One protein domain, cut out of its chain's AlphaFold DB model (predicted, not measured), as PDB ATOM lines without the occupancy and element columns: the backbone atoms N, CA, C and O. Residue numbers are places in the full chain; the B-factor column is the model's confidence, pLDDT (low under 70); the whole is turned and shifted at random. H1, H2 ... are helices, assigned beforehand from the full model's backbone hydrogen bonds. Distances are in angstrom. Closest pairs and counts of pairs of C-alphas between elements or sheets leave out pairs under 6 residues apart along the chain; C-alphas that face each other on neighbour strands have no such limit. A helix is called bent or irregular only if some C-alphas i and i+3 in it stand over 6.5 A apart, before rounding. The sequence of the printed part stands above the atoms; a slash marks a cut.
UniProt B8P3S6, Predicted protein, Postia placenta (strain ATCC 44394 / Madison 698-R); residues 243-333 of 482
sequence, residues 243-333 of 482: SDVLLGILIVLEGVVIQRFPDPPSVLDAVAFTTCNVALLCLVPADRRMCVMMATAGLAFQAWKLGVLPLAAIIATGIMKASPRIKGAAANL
ATOM      1  N   SER A 243     168.364 195.188 220.517       74.75
ATOM      2  CA  SER A 243     168.896 196.529 220.312       74.75
ATOM      3  C   SER A 243     168.046 197.393 219.367       74.75
ATOM      4  O   SER A 243     167.996 198.608 219.545       74.75
ATOM      5  N   ASP A 244     167.373 196.796 218.380       77.31
ATOM      6  CA  ASP A 244     166.481 197.519 217.461       77.31
ATOM      7  C   ASP A 244     165.156 197.856 218.148       77.31
ATOM      8  O   ASP A 244     164.603 198.935 217.938       77.31
ATOM      9  N   VAL A 245     164.689 196.973 219.037       82.12
ATOM     10  CA  VAL A 245     163.538 197.241 219.909       82.12
ATOM     11  C   VAL A 245     163.849 198.403 220.853       82.12
ATOM     12  O   VAL A 245     163.052 199.334 220.955       82.12
ATOM     13  N   LEU A 246     165.028 198.405 221.488       77.44
ATOM     14  CA  LEU A 246     165.470 199.515 222.339       77.44
ATOM     15  C   LEU A 246     165.576 200.833 221.566       77.44
ATOM     16  O   LEU A 246     165.117 201.861 222.059       77.44
ATOM     17  N   LEU A 247     166.127 200.805 220.349       79.56
ATOM     18  CA  LEU A 247     166.200 201.986 219.490       79.56
ATOM     19  C   LEU A 247     164.801 202.499 219.115       79.56
ATOM     20  O   LEU A 247     164.556 203.702 219.167       79.56
ATOM     21  N   GLY A 248     163.874 201.596 218.791       80.44
ATOM     22  CA  GLY A 248     162.481 201.940 218.513       80.44
ATOM     23  C   GLY A 248     161.786 202.591 219.712       80.44
ATOM     24  O   GLY A 248     161.141 203.626 219.557       80.44
ATOM     25  N   ILE A 249     161.973 202.041 220.916       81.25
ATOM     26  CA  ILE A 249     161.443 202.618 222.162       81.25
ATOM     27  C   ILE A 249     162.023 204.017 222.397       81.25
ATOM     28  O   ILE A 249     161.279 204.932 222.745       81.25
ATOM     29  N   LEU A 250     163.325 204.198 222.170       80.25
ATOM     30  CA  LEU A 250     164.004 205.482 222.341       80.25
ATOM     31  C   LEU A 250     163.401 206.568 221.437       80.25
ATOM     32  O   LEU A 250     163.048 207.641 221.915       80.25
ATOM     33  N   ILE A 251     163.206 206.248 220.153       79.19
ATOM     34  CA  ILE A 251     162.613 207.160 219.162       79.19
ATOM     35  C   ILE A 251     161.180 207.536 219.560       79.19
ATOM     36  O   ILE A 251     160.785 208.699 219.451       79.19
ATOM     37  N   VAL A 252     160.391 206.568 220.039       81.75
ATOM     38  CA  VAL A 252     159.015 206.821 220.496       81.75
ATOM     39  C   VAL A 252     159.010 207.725 221.730       81.75
ATOM     40  O   VAL A 252     158.244 208.688 221.768       81.75
ATOM     41  N   LEU A 253     159.875 207.460 222.713       79.31
ATOM     42  CA  LEU A 253     159.993 208.290 223.914       79.31
ATOM     43  C   LEU A 253     160.409 209.723 223.571       79.31
ATOM     44  O   LEU A 253     159.810 210.664 224.089       79.31
ATOM     45  N   GLU A 254     161.364 209.909 222.660       81.44
ATOM     46  CA  GLU A 254     161.759 211.244 222.195       81.44
ATOM     47  C   GLU A 254     160.611 211.972 221.492       81.44
ATOM     48  O   GLU A 254     160.384 213.154 221.756       81.44
ATOM     49  N   GLY A 255     159.830 211.268 220.667       79.88
ATOM     50  CA  GLY A 255     158.624 211.825 220.052       79.88
ATOM     51  C   GLY A 255     157.593 212.298 221.083       79.88
ATOM     52  O   GLY A 255     157.030 213.384 220.938       79.88
ATOM     53  N   VAL A 256     157.383 211.526 222.154       83.12
ATOM     54  CA  VAL A 256     156.478 211.898 223.257       83.12
ATOM     55  C   VAL A 256     157.003 213.111 224.029       83.12
ATOM     56  O   VAL A 256     156.220 213.994 224.379       83.12
ATOM     57  N   VAL A 257     158.314 213.190 224.270       80.50
ATOM     58  CA  VAL A 257     158.938 214.337 224.952       80.50
ATOM     59  C   VAL A 257     158.797 215.611 224.116       80.50
ATOM     60  O   VAL A 257     158.414 216.643 224.661       80.50
ATOM     61  N   ILE A 258     159.009 215.542 222.798       79.19
ATOM     62  CA  ILE A 258     158.841 216.703 221.909       79.19
ATOM     63  C   ILE A 258     157.397 217.215 221.925       79.19
ATOM     64  O   ILE A 258     157.180 218.423 221.977       79.19
ATOM     65  N   GLN A 259     156.409 216.317 221.929       80.75
ATOM     66  CA  GLN A 259     154.991 216.700 221.996       80.75
ATOM     67  C   GLN A 259     154.597 217.371 223.317       80.75
ATOM     68  O   GLN A 259     153.555 218.018 223.388       80.75
ATOM     69  N   ARG A 260     155.399 217.195 224.372       83.62
ATOM     70  CA  ARG A 260     155.164 217.798 225.689       83.62
ATOM     71  C   ARG A 260     155.787 219.184 225.826       83.62
ATOM     72  O   ARG A 260     155.516 219.837 226.833       83.62
ATOM     73  N   PHE A 261     156.601 219.635 224.870       84.25
ATOM     74  CA  PHE A 261     157.172 220.970 224.962       84.25
ATOM     75  C   PHE A 261     156.095 222.048 224.775       84.25
ATOM     76  O   PHE A 261     155.257 221.924 223.880       84.25
ATOM     77  N   PRO A 262     156.101 223.106 225.607       79.38
ATOM     78  CA  PRO A 262     155.263 224.275 225.367       79.38
ATOM     79  C   PRO A 262     155.650 224.923 224.029       79.38
ATOM     80  O   PRO A 262     156.799 224.815 223.613       79.38
ATOM     81  N   ASP A 263     154.710 225.586 223.353       84.81
ATOM     82  CA  ASP A 263     154.979 226.338 222.119       84.81
ATOM     83  C   ASP A 263     154.955 227.853 222.421       84.81
ATOM     84  O   ASP A 263     153.883 228.379 222.743       84.81
ATOM     85  N   PRO A 264     156.100 228.570 222.380       82.06
ATOM     86  CA  PRO A 264     157.437 228.090 222.025       82.06
ATOM     87  C   PRO A 264     158.157 227.371 223.187       82.06
ATOM     88  O   PRO A 264     157.937 227.706 224.357       82.06
ATOM     89  N   PRO A 265     159.064 226.420 222.887       81.00
ATOM     90  CA  PRO A 265     159.780 225.658 223.907       81.00
ATOM     91  C   PRO A 265     160.717 226.556 224.709       81.00
ATOM     92  O   PRO A 265     161.337 227.478 224.169       81.00
ATOM     93  N   SER A 266     160.861 226.270 226.006       89.31
ATOM     94  CA  SER A 266     161.790 227.029 226.837       89.31
ATOM     95  C   SER A 266     163.243 226.733 226.451       89.31
ATOM     96  O   SER A 266     163.586 225.665 225.936       89.31
ATOM     97  N   VAL A 267     164.141 227.679 226.733       81.94
ATOM     98  CA  VAL A 267     165.581 227.500 226.484       81.94
ATOM     99  C   VAL A 267     166.126 226.279 227.227       81.94
ATOM    100  O   VAL A 267     166.939 225.538 226.681       81.94
ATOM    101  N   LEU A 268     165.662 226.051 228.457       80.06
ATOM    102  CA  LEU A 268     166.078 224.920 229.284       80.06
ATOM    103  C   LEU A 268     165.609 223.584 228.702       80.06
ATOM    104  O   LEU A 268     166.384 222.630 228.707       80.06
ATOM    105  N   ASP A 269     164.408 223.538 228.130       82.81
ATOM    106  CA  ASP A 269     163.879 222.346 227.460       82.81
ATOM    107  C   ASP A 269     164.721 221.973 226.238       82.81
ATOM    108  O   ASP A 269     165.099 220.815 226.053       82.81
ATOM    109  N   ALA A 270     165.110 222.975 225.447       79.88
ATOM    110  CA  ALA A 270     165.993 222.785 224.303       79.88
ATOM    111  C   ALA A 270     167.390 222.280 224.715       79.88
ATOM    112  O   ALA A 270     167.936 221.374 224.073       79.88
ATOM    113  N   VAL A 271     167.968 222.835 225.792       81.00
ATOM    114  CA  VAL A 271     169.255 222.383 226.363       81.00
ATOM    115  C   VAL A 271     169.147 220.942 226.859       81.00
ATOM    116  O   VAL A 271     170.016 220.121 226.562       81.00
ATOM    117  N   ALA A 272     168.098 220.622 227.617       80.19
ATOM    118  CA  ALA A 272     167.899 219.296 228.188       80.19
ATOM    119  C   ALA A 272     167.723 218.250 227.080       80.19
ATOM    120  O   ALA A 272     168.396 217.219 227.093       80.19
ATOM    121  N   PHE A 273     166.903 218.559 226.072       83.25
ATOM    122  CA  PHE A 273     166.680 217.693 224.919       83.25
ATOM    123  C   PHE A 273     167.973 217.418 224.145       83.25
ATOM    124  O   PHE A 273     168.321 216.261 223.897       83.25
ATOM    125  N   THR A 274     168.726 218.467 223.805       80.94
ATOM    126  CA  THR A 274     169.996 218.317 223.075       80.94
ATOM    127  C   THR A 274     171.046 217.562 223.883       80.94
ATOM    128  O   THR A 274     171.728 216.697 223.338       80.94
ATOM    129  N   THR A 275     171.147 217.826 225.186       80.81
ATOM    130  CA  THR A 275     172.080 217.113 226.071       80.81
ATOM    131  C   THR A 275     171.723 215.630 226.172       80.81
ATOM    132  O   THR A 275     172.616 214.785 226.106       80.81
ATOM    133  N   CYS A 276     170.429 215.305 226.259       82.69
ATOM    134  CA  CYS A 276     169.952 213.925 226.294       82.69
ATOM    135  C   CYS A 276     170.288 213.186 224.988       82.69
ATOM    136  O   CYS A 276     170.893 212.119 225.028       82.69
ATOM    137  N   ASN A 277     170.026 213.803 223.831       82.06
ATOM    138  CA  ASN A 277     170.362 213.240 222.517       82.06
ATOM    139  C   ASN A 277     171.871 212.979 222.360       82.06
ATOM    140  O   ASN A 277     172.288 211.925 221.878       82.06
ATOM    141  N   VAL A 278     172.716 213.920 222.798       81.62
ATOM    142  CA  VAL A 278     174.178 213.747 222.761       81.62
ATOM    143  C   VAL A 278     174.623 212.621 223.698       81.62
ATOM    144  O   VAL A 278     175.470 211.815 223.316       81.62
ATOM    145  N   ALA A 279     174.043 212.522 224.897       79.25
ATOM    146  CA  ALA A 279     174.339 211.430 225.820       79.25
ATOM    147  C   ALA A 279     173.946 210.067 225.226       79.25
ATOM    148  O   ALA A 279     174.733 209.123 225.294       79.25
ATOM    149  N   LEU A 280     172.785 209.982 224.574       80.44
ATOM    150  CA  LEU A 280     172.323 208.777 223.883       80.44
ATOM    151  C   LEU A 280     173.262 208.388 222.733       80.44
ATOM    152  O   LEU A 280     173.672 207.231 222.643       80.44
ATOM    153  N   LEU A 281     173.708 209.354 221.925       79.50
ATOM    154  CA  LEU A 281     174.728 209.132 220.892       79.50
ATOM    155  C   LEU A 281     176.051 208.599 221.463       79.50
ATOM    156  O   LEU A 281     176.713 207.781 220.822       79.50
ATOM    157  N   CYS A 282     176.449 209.048 222.657       80.25
ATOM    158  CA  CYS A 282     177.660 208.567 223.324       80.25
ATOM    159  C   CYS A 282     177.519 207.148 223.893       80.25
ATOM    160  O   CYS A 282     178.524 206.440 223.975       80.25
ATOM    161  N   LEU A 283     176.309 206.735 224.280       80.75
ATOM    162  CA  LEU A 283     176.036 205.405 224.836       80.75
ATOM    163  C   LEU A 283     175.887 204.323 223.758       80.75
ATOM    164  O   LEU A 283     176.051 203.139 224.049       80.75
ATOM    165  N   VAL A 284     175.601 204.709 222.513       83.44
ATOM    166  CA  VAL A 284     175.377 203.758 221.421       83.44
ATOM    167  C   VAL A 284     176.718 203.248 220.850       83.44
ATOM    168  O   VAL A 284     177.602 204.057 220.521       83.44
ATOM    169  N   PRO A 285     176.885 201.915 220.691       83.00
ATOM    170  CA  PRO A 285     178.060 201.310 220.056       83.00
ATOM    171  C   PRO A 285     178.350 201.901 218.672       83.00
ATOM    172  O   PRO A 285     177.425 202.266 217.946       83.00
ATOM    173  N   ALA A 286     179.632 201.987 218.298       79.56
ATOM    174  CA  ALA A 286     180.093 202.666 217.080       79.56
ATOM    175  C   ALA A 286     179.354 202.206 215.812       79.56
ATOM    176  O   ALA A 286     178.927 203.029 215.002       79.56
ATOM    177  N   ASP A 287     179.121 200.906 215.728       83.00
ATOM    178  CA  ASP A 287     178.504 200.174 214.624       83.00
ATOM    179  C   ASP A 287     177.045 200.606 214.376       83.00
ATOM    180  O   ASP A 287     176.519 200.456 213.276       83.00
ATOM    181  N   ARG A 288     176.393 201.201 215.385       77.06
ATOM    182  CA  ARG A 288     174.991 201.653 215.343       77.06
ATOM    183  C   ARG A 288     174.840 203.176 215.390       77.06
ATOM    184  O   ARG A 288     173.721 203.688 215.307       77.06
ATOM    185  N   ARG A 289     175.947 203.928 215.464       79.38
ATOM    186  CA  ARG A 289     175.922 205.402 215.536       79.38
ATOM    187  C   ARG A 289     175.292 206.051 214.310       79.38
ATOM    188  O   ARG A 289     174.696 207.107 214.450       79.38
ATOM    189  N   MET A 290     175.372 205.428 213.133       75.25
ATOM    190  CA  MET A 290     174.729 205.933 211.909       75.25
ATOM    191  C   MET A 290     173.205 206.047 212.055       75.25
ATOM    192  O   MET A 290     172.639 207.091 211.735       75.25
ATOM    193  N   CYS A 291     172.540 205.014 212.583       73.81
ATOM    194  CA  CYS A 291     171.088 205.026 212.783       73.81
ATOM    195  C   CYS A 291     170.675 206.092 213.800       73.81
ATOM    196  O   CYS A 291     169.721 206.832 213.571       73.81
ATOM    197  N   VAL A 292     171.434 206.219 214.890       76.69
ATOM    198  CA  VAL A 292     171.158 207.225 215.922       76.69
ATOM    199  C   VAL A 292     171.462 208.628 215.413       76.69
ATOM    200  O   VAL A 292     170.684 209.535 215.674       76.69
ATOM    201  N   MET A 293     172.509 208.827 214.608       74.88
ATOM    202  CA  MET A 293     172.764 210.111 213.947       74.88
ATOM    203  C   MET A 293     171.642 210.488 212.981       74.88
ATOM    204  O   MET A 293     171.243 211.646 212.966       74.88
ATOM    205  N   MET A 294     171.103 209.537 212.213       76.50
ATOM    206  CA  MET A 294     169.950 209.776 211.335       76.50
ATOM    207  C   MET A 294     168.697 210.150 212.136       76.50
ATOM    208  O   MET A 294     168.018 211.113 211.781       76.50
ATOM    209  N   ALA A 295     168.425 209.454 213.246       77.62
ATOM    210  CA  ALA A 295     167.331 209.801 214.154       77.62
ATOM    211  C   ALA A 295     167.531 211.202 214.762       77.62
ATOM    212  O   ALA A 295     166.655 212.055 214.649       77.62
ATOM    213  N   THR A 296     168.729 211.483 215.283       78.12
ATOM    214  CA  THR A 296     169.093 212.785 215.867       78.12
ATOM    215  C   THR A 296     168.997 213.909 214.832       78.12
ATOM    216  O   THR A 296     168.521 214.997 215.141       78.12
ATOM    217  N   ALA A 297     169.403 213.662 213.583       73.75
ATOM    218  CA  ALA A 297     169.279 214.622 212.489       73.75
ATOM    219  C   ALA A 297     167.809 214.888 212.131       73.75
ATOM    220  O   ALA A 297     167.430 216.042 211.925       73.75
ATOM    221  N   GLY A 298     166.968 213.848 212.110       78.25
ATOM    222  CA  GLY A 298     165.520 213.989 211.939       78.25
ATOM    223  C   GLY A 298     164.884 214.829 213.048       78.25
ATOM    224  O   GLY A 298     164.080 215.719 212.769       78.25
ATOM    225  N   LEU A 299     165.304 214.618 214.295       74.06
ATOM    226  CA  LEU A 299     164.838 215.386 215.453       74.06
ATOM    227  C   LEU A 299     165.337 216.832 215.416       74.06
ATOM    228  O   LEU A 299     164.564 217.755 215.665       74.06
ATOM    229  N   ALA A 300     166.592 217.055 215.022       69.62
ATOM    230  CA  ALA A 300     167.142 218.392 214.821       69.62
ATOM    231  C   ALA A 300     166.388 219.156 213.720       69.62
ATOM    232  O   ALA A 300     166.136 220.352 213.860       69.62
ATOM    233  N   PHE A 301     165.965 218.471 212.653       69.62
ATOM    234  CA  PHE A 301     165.132 219.064 211.608       69.62
ATOM    235  C   PHE A 301     163.740 219.450 212.131       69.62
ATOM    236  O   PHE A 301     163.230 220.523 211.800       69.62
ATOM    237  N   GLN A 302     163.133 218.630 212.994       71.56
ATOM    238  CA  GLN A 302     161.876 219.007 213.649       71.56
ATOM    239  C   GLN A 302     162.061 220.188 214.611       71.56
ATOM    240  O   GLN A 302     161.267 221.128 214.579       71.56
ATOM    241  N   ALA A 303     163.149 220.208 215.384       67.19
ATOM    242  CA  ALA A 303     163.503 221.330 216.250       67.19
ATOM    243  C   ALA A 303     163.770 222.626 215.457       67.19
ATOM    244  O   ALA A 303     163.464 223.721 215.932       67.19
ATOM    245  N   TRP A 304     164.290 222.527 214.226       66.06
ATOM    246  CA  TRP A 304     164.422 223.667 213.314       66.06
ATOM    247  C   TRP A 304     163.082 224.235 212.886       66.06
ATOM    248  O   TRP A 304     162.907 225.452 212.921       66.06
ATOM    249  N   LYS A 305     162.125 223.369 212.548       67.19
ATOM    250  CA  LYS A 305     160.768 223.799 212.203       67.19
ATOM    251  C   LYS A 305     160.091 224.549 213.358       67.19
ATOM    252  O   LYS A 305     159.294 225.443 213.107       67.19
ATOM    253  N   LEU A 306     160.458 224.220 214.597       67.31
ATOM    254  CA  LEU A 306     160.005 224.885 215.823       67.31
ATOM    255  C   LEU A 306     160.835 226.135 216.199       67.31
ATOM    256  O   LEU A 306     160.635 226.711 217.261       67.31
ATOM    257  N   GLY A 307     161.793 226.561 215.364       71.06
ATOM    258  CA  GLY A 307     162.608 227.762 215.608       71.06
ATOM    259  C   GLY A 307     163.701 227.607 216.676       71.06
ATOM    260  O   GLY A 307     164.353 228.584 217.036       71.06
ATOM    261  N   VAL A 308     163.953 226.388 217.160       65.75
ATOM    262  CA  VAL A 308     164.840 226.110 218.309       65.75
ATOM    263  C   VAL A 308     166.297 225.873 217.892       65.75
ATOM    264  O   VAL A 308     167.217 225.917 218.712       65.75
ATOM    265  N   LEU A 309     166.543 225.640 216.599       66.12
ATOM    266  CA  LEU A 309     167.862 225.261 216.078       66.12
ATOM    267  C   LEU A 309     168.994 226.271 216.377       66.12
ATOM    268  O   LEU A 309     170.080 225.820 216.749       66.12
ATOM    269  N   PRO A 310     168.803 227.604 216.267       67.75
ATOM    270  CA  PRO A 310     169.877 228.560 216.551       67.75
ATOM    271  C   PRO A 310     170.365 228.455 217.999       67.75
ATOM    272  O   PRO A 310     171.563 228.496 218.272       67.75
ATOM    273  N   LEU A 311     169.428 228.247 218.921       64.50
ATOM    274  CA  LEU A 311     169.701 228.101 220.341       64.50
ATOM    275  C   LEU A 311     170.435 226.784 220.627       64.50
ATOM    276  O   LEU A 311     171.478 226.786 221.283       64.50
ATOM    277  N   ALA A 312     169.949 225.677 220.058       63.06
ATOM    278  CA  ALA A 312     170.584 224.364 220.150       63.06
ATOM    279  C   ALA A 312     172.036 224.377 219.633       63.06
ATOM    280  O   ALA A 312     172.922 223.803 220.266       63.06
ATOM    281  N   ALA A 313     172.308 225.076 218.525       66.50
ATOM    282  CA  ALA A 313     173.654 225.207 217.968       66.50
ATOM    283  C   ALA A 313     174.603 225.993 218.892       66.50
ATOM    284  O   ALA A 313     175.760 225.599 219.072       66.50
ATOM    285  N   ILE A 314     174.121 227.070 219.523       69.38
ATOM    286  CA  ILE A 314     174.894 227.852 220.503       69.38
ATOM    287  C   ILE A 314     175.234 226.988 221.725       69.38
ATOM    288  O   ILE A 314     176.389 226.958 222.157       69.38
ATOM    289  N   ILE A 315     174.260 226.233 222.239       67.50
ATOM    290  CA  ILE A 315     174.434 225.342 223.393       67.50
ATOM    291  C   ILE A 315     175.413 224.213 223.065       67.50
ATOM    292  O   ILE A 315     176.364 223.995 223.813       67.50
ATOM    293  N   ALA A 316     175.247 223.540 221.922       63.31
ATOM    294  CA  ALA A 316     176.147 222.476 221.481       63.31
ATOM    295  C   ALA A 316     177.589 222.984 221.333       63.31
ATOM    296  O   ALA A 316     178.536 222.339 221.789       63.31
ATOM    297  N   THR A 317     177.765 224.181 220.770       65.44
ATOM    298  CA  THR A 317     179.078 224.829 220.657       65.44
ATOM    299  C   THR A 317     179.654 225.167 222.035       65.44
ATOM    300  O   THR A 317     180.848 224.968 222.269       65.44
ATOM    301  N   GLY A 318     178.815 225.612 222.976       63.91
ATOM    302  CA  GLY A 318     179.184 225.844 224.373       63.91
ATOM    303  C   GLY A 318     179.650 224.570 225.085       63.91
ATOM    304  O   GLY A 318     180.724 224.569 225.687       63.91
ATOM    305  N   ILE A 319     178.909 223.469 224.946       62.03
ATOM    306  CA  ILE A 319     179.244 222.159 225.532       62.03
ATOM    307  C   ILE A 319     180.553 221.618 224.939       62.03
ATOM    308  O   ILE A 319     181.442 221.188 225.680       62.03
ATOM    309  N   MET A 320     180.729 221.703 223.615       56.84
ATOM    310  CA  MET A 320     181.974 221.299 222.946       56.84
ATOM    311  C   MET A 320     183.179 222.150 223.372       56.84
ATOM    312  O   MET A 320     184.308 221.656 223.402       56.84
ATOM    313  N   LYS A 321     182.959 223.424 223.716       61.62
ATOM    314  CA  LYS A 321     184.009 224.319 224.217       61.62
ATOM    315  C   LYS A 321     184.331 224.067 225.694       61.62
ATOM    316  O   LYS A 321     185.484 224.228 226.084       61.62
ATOM    317  N   ALA A 322     183.345 223.643 226.486       52.41
ATOM    318  CA  ALA A 322     183.481 223.380 227.918       52.41
ATOM    319  C   ALA A 322     184.044 221.983 228.250       52.41
ATOM    320  O   ALA A 322     184.581 221.802 229.340       52.41
ATOM    321  N   SER A 323     183.961 221.005 227.336       48.34
ATOM    322  CA  SER A 323     184.399 219.625 227.593       48.34
ATOM    323  C   SER A 323     185.584 219.188 226.709       48.34
ATOM    324  O   SER A 323     185.396 218.778 225.559       48.34
ATOM    325  N   PRO A 324     186.825 219.183 227.242       46.19
ATOM    326  CA  PRO A 324     188.014 218.718 226.519       46.19
ATOM    327  C   PRO A 324     187.923 217.254 226.062       46.19
ATOM    328  O   PRO A 324     188.503 216.886 225.041       46.19
ATOM    329  N   ARG A 325     187.165 216.416 226.789       43.34
ATOM    330  CA  ARG A 325     186.963 214.992 226.463       43.34
ATOM    331  C   ARG A 325     186.120 214.789 225.200       43.34
ATOM    332  O   ARG A 325     186.440 213.916 224.399       43.34
ATOM    333  N   ILE A 326     185.102 215.623 224.980       45.53
ATOM    334  CA  ILE A 326     184.257 215.574 223.771       45.53
ATOM    335  C   ILE A 326     185.050 216.050 222.548       45.53
ATOM    336  O   ILE A 326     184.935 215.481 221.466       45.53
ATOM    337  N   LYS A 327     185.936 217.033 222.735       43.19
ATOM    338  CA  LYS A 327     186.829 217.536 221.682       43.19
ATOM    339  C   LYS A 327     187.784 216.454 221.153       43.19
ATOM    340  O   LYS A 327     188.019 216.390 219.950       43.19
ATOM    341  N   GLY A 328     188.281 215.581 222.036       40.19
ATOM    342  CA  GLY A 328     189.098 214.421 221.659       40.19
ATOM    343  C   GLY A 328     188.315 213.348 220.893       40.19
ATOM    344  O   GLY A 328     188.813 212.814 219.907       40.19
ATOM    345  N   ALA A 329     187.064 213.084 221.284       44.00
ATOM    346  CA  ALA A 329     186.186 212.169 220.552       44.00
ATOM    347  C   ALA A 329     185.796 212.714 219.164       44.00
ATOM    348  O   ALA A 329     185.763 211.955 218.201       44.00
ATOM    349  N   ALA A 330     185.573 214.029 219.040       38.41
ATOM    350  CA  ALA A 330     185.271 214.698 217.772       38.41
ATOM    351  C   ALA A 330     186.469 214.747 216.805       38.41
ATOM    352  O   ALA A 330     186.289 214.610 215.598       38.41
ATOM    353  N   ALA A 331     187.697 214.888 217.316       41.94
ATOM    354  CA  ALA A 331     188.912 214.834 216.499       41.94
ATOM    355  C   ALA A 331     189.156 213.441 215.883       41.94
ATOM    356  O   ALA A 331     189.700 213.348 214.787       41.94
ATOM    357  N   ASN A 332     188.687 212.377 216.544       40.28
ATOM    358  CA  ASN A 332     188.743 211.003 216.038       40.28
ATOM    359  C   ASN A 332     187.616 210.661 215.038       40.28
ATOM    360  O   ASN A 332     187.583 209.545 214.529       40.28
ATOM    361  N   LEU A 333     186.689 211.590 214.762       35.56
ATOM    362  CA  LEU A 333     185.562 211.409 213.832       35.56
ATOM    363  C   LEU A 333     185.819 211.991 212.428       35.56
ATOM    364  O   LEU A 333     184.970 211.853 211.548       35.56
TER     365      LEU A 333
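This is residues 243 to 333 of the 482 residues of the protein "Predicted protein" of Postia placenta (strain ATCC 44394 / Madison 698-R) (UniProt B8P3S6). A helical hairpin, H2 and H3, makes the core, with H1 running beside it along one edge; on the other edge H4 starts by the first part of H2 and slants away, and short H5 makes a corner with the far end of H4. H4 and the hairpin thus spread like a V, and H5 stands across its open end, away from H2 and H3. The printed part has 91 residues, with five named helices in the order H1, H2, H3, H4, H5 and no named strand, and its class is all helix. It is compact, with a radius of gyration of the C-alphas of 13.4 A, but flat, spanning 37 by 34 by 16 A.

H1, residues 243 to 259, and H2, residues 267 to 283, are near each other, their closest C-alphas 8.4 A apart. H3, residues 286 to 305, is close to H1 but not clearly touching: the closest C-alphas, of Ile 251 and Ala 295, are 7.4 A apart, and the two run the same way at a shallow tilt of 15 degrees. H2 and H3 touch and form a helical hairpin, running opposite ways at a shallow tilt of 15 degrees; H2 touches H3 with residues 277 to 281 alone, and H3 touches H2 with residues 289 to 296 alone, the C-alphas of Leu 281 and Val 292 being the closest at 6.4 A. H4, residues 309 to 322, touches H2 at a steep tilt of 58 degrees, through its residues 311 to 316 and residues 267 to 274 of H2; the closest C-alphas, of Ala 270 and Ala 312, are 6.4 A apart. H3 and H4 are close but not clearly touching, with the C-alphas of Ala 303 and Leu 309 closest at 5.9 A. H5, residues 324 to 331, touches H4 only at the corner, and only just, with 3 pairs of C-alphas within 8 A; Met 320 and Ile 326 have the closest C-alphas, 6.2 A apart. H5 is apart from H1, H2 and H3. In H1, H2, H4 and H5 every O i to N i+4 pair is within hydrogen-bond range; in H3, 14 of 16 are.

H1 begins with C-alpha 243 at (168.896, 196.529, 220.312) and is 24.6 A long. H2 is 24.5 A long. H3, 29.0 A long, is irregular, with C-alphas 287 and 290 7.4 A apart, and has a kink of 27 degrees near residue 293. H4 is 19.7 A long, and H5, 10.8 A long, ends with C-alpha 331 at (188.912, 214.834, 216.499).

The C-alphas farthest apart, of Asp 263 and Asn 332, are 37.6 A from each other. The printed part has no cut and no long link. The mean pLDDT of the printed part is 71.8; residues 300 to 301, 303 to 306 and 308 to 333 are under 70, and H5 has a mean of 43.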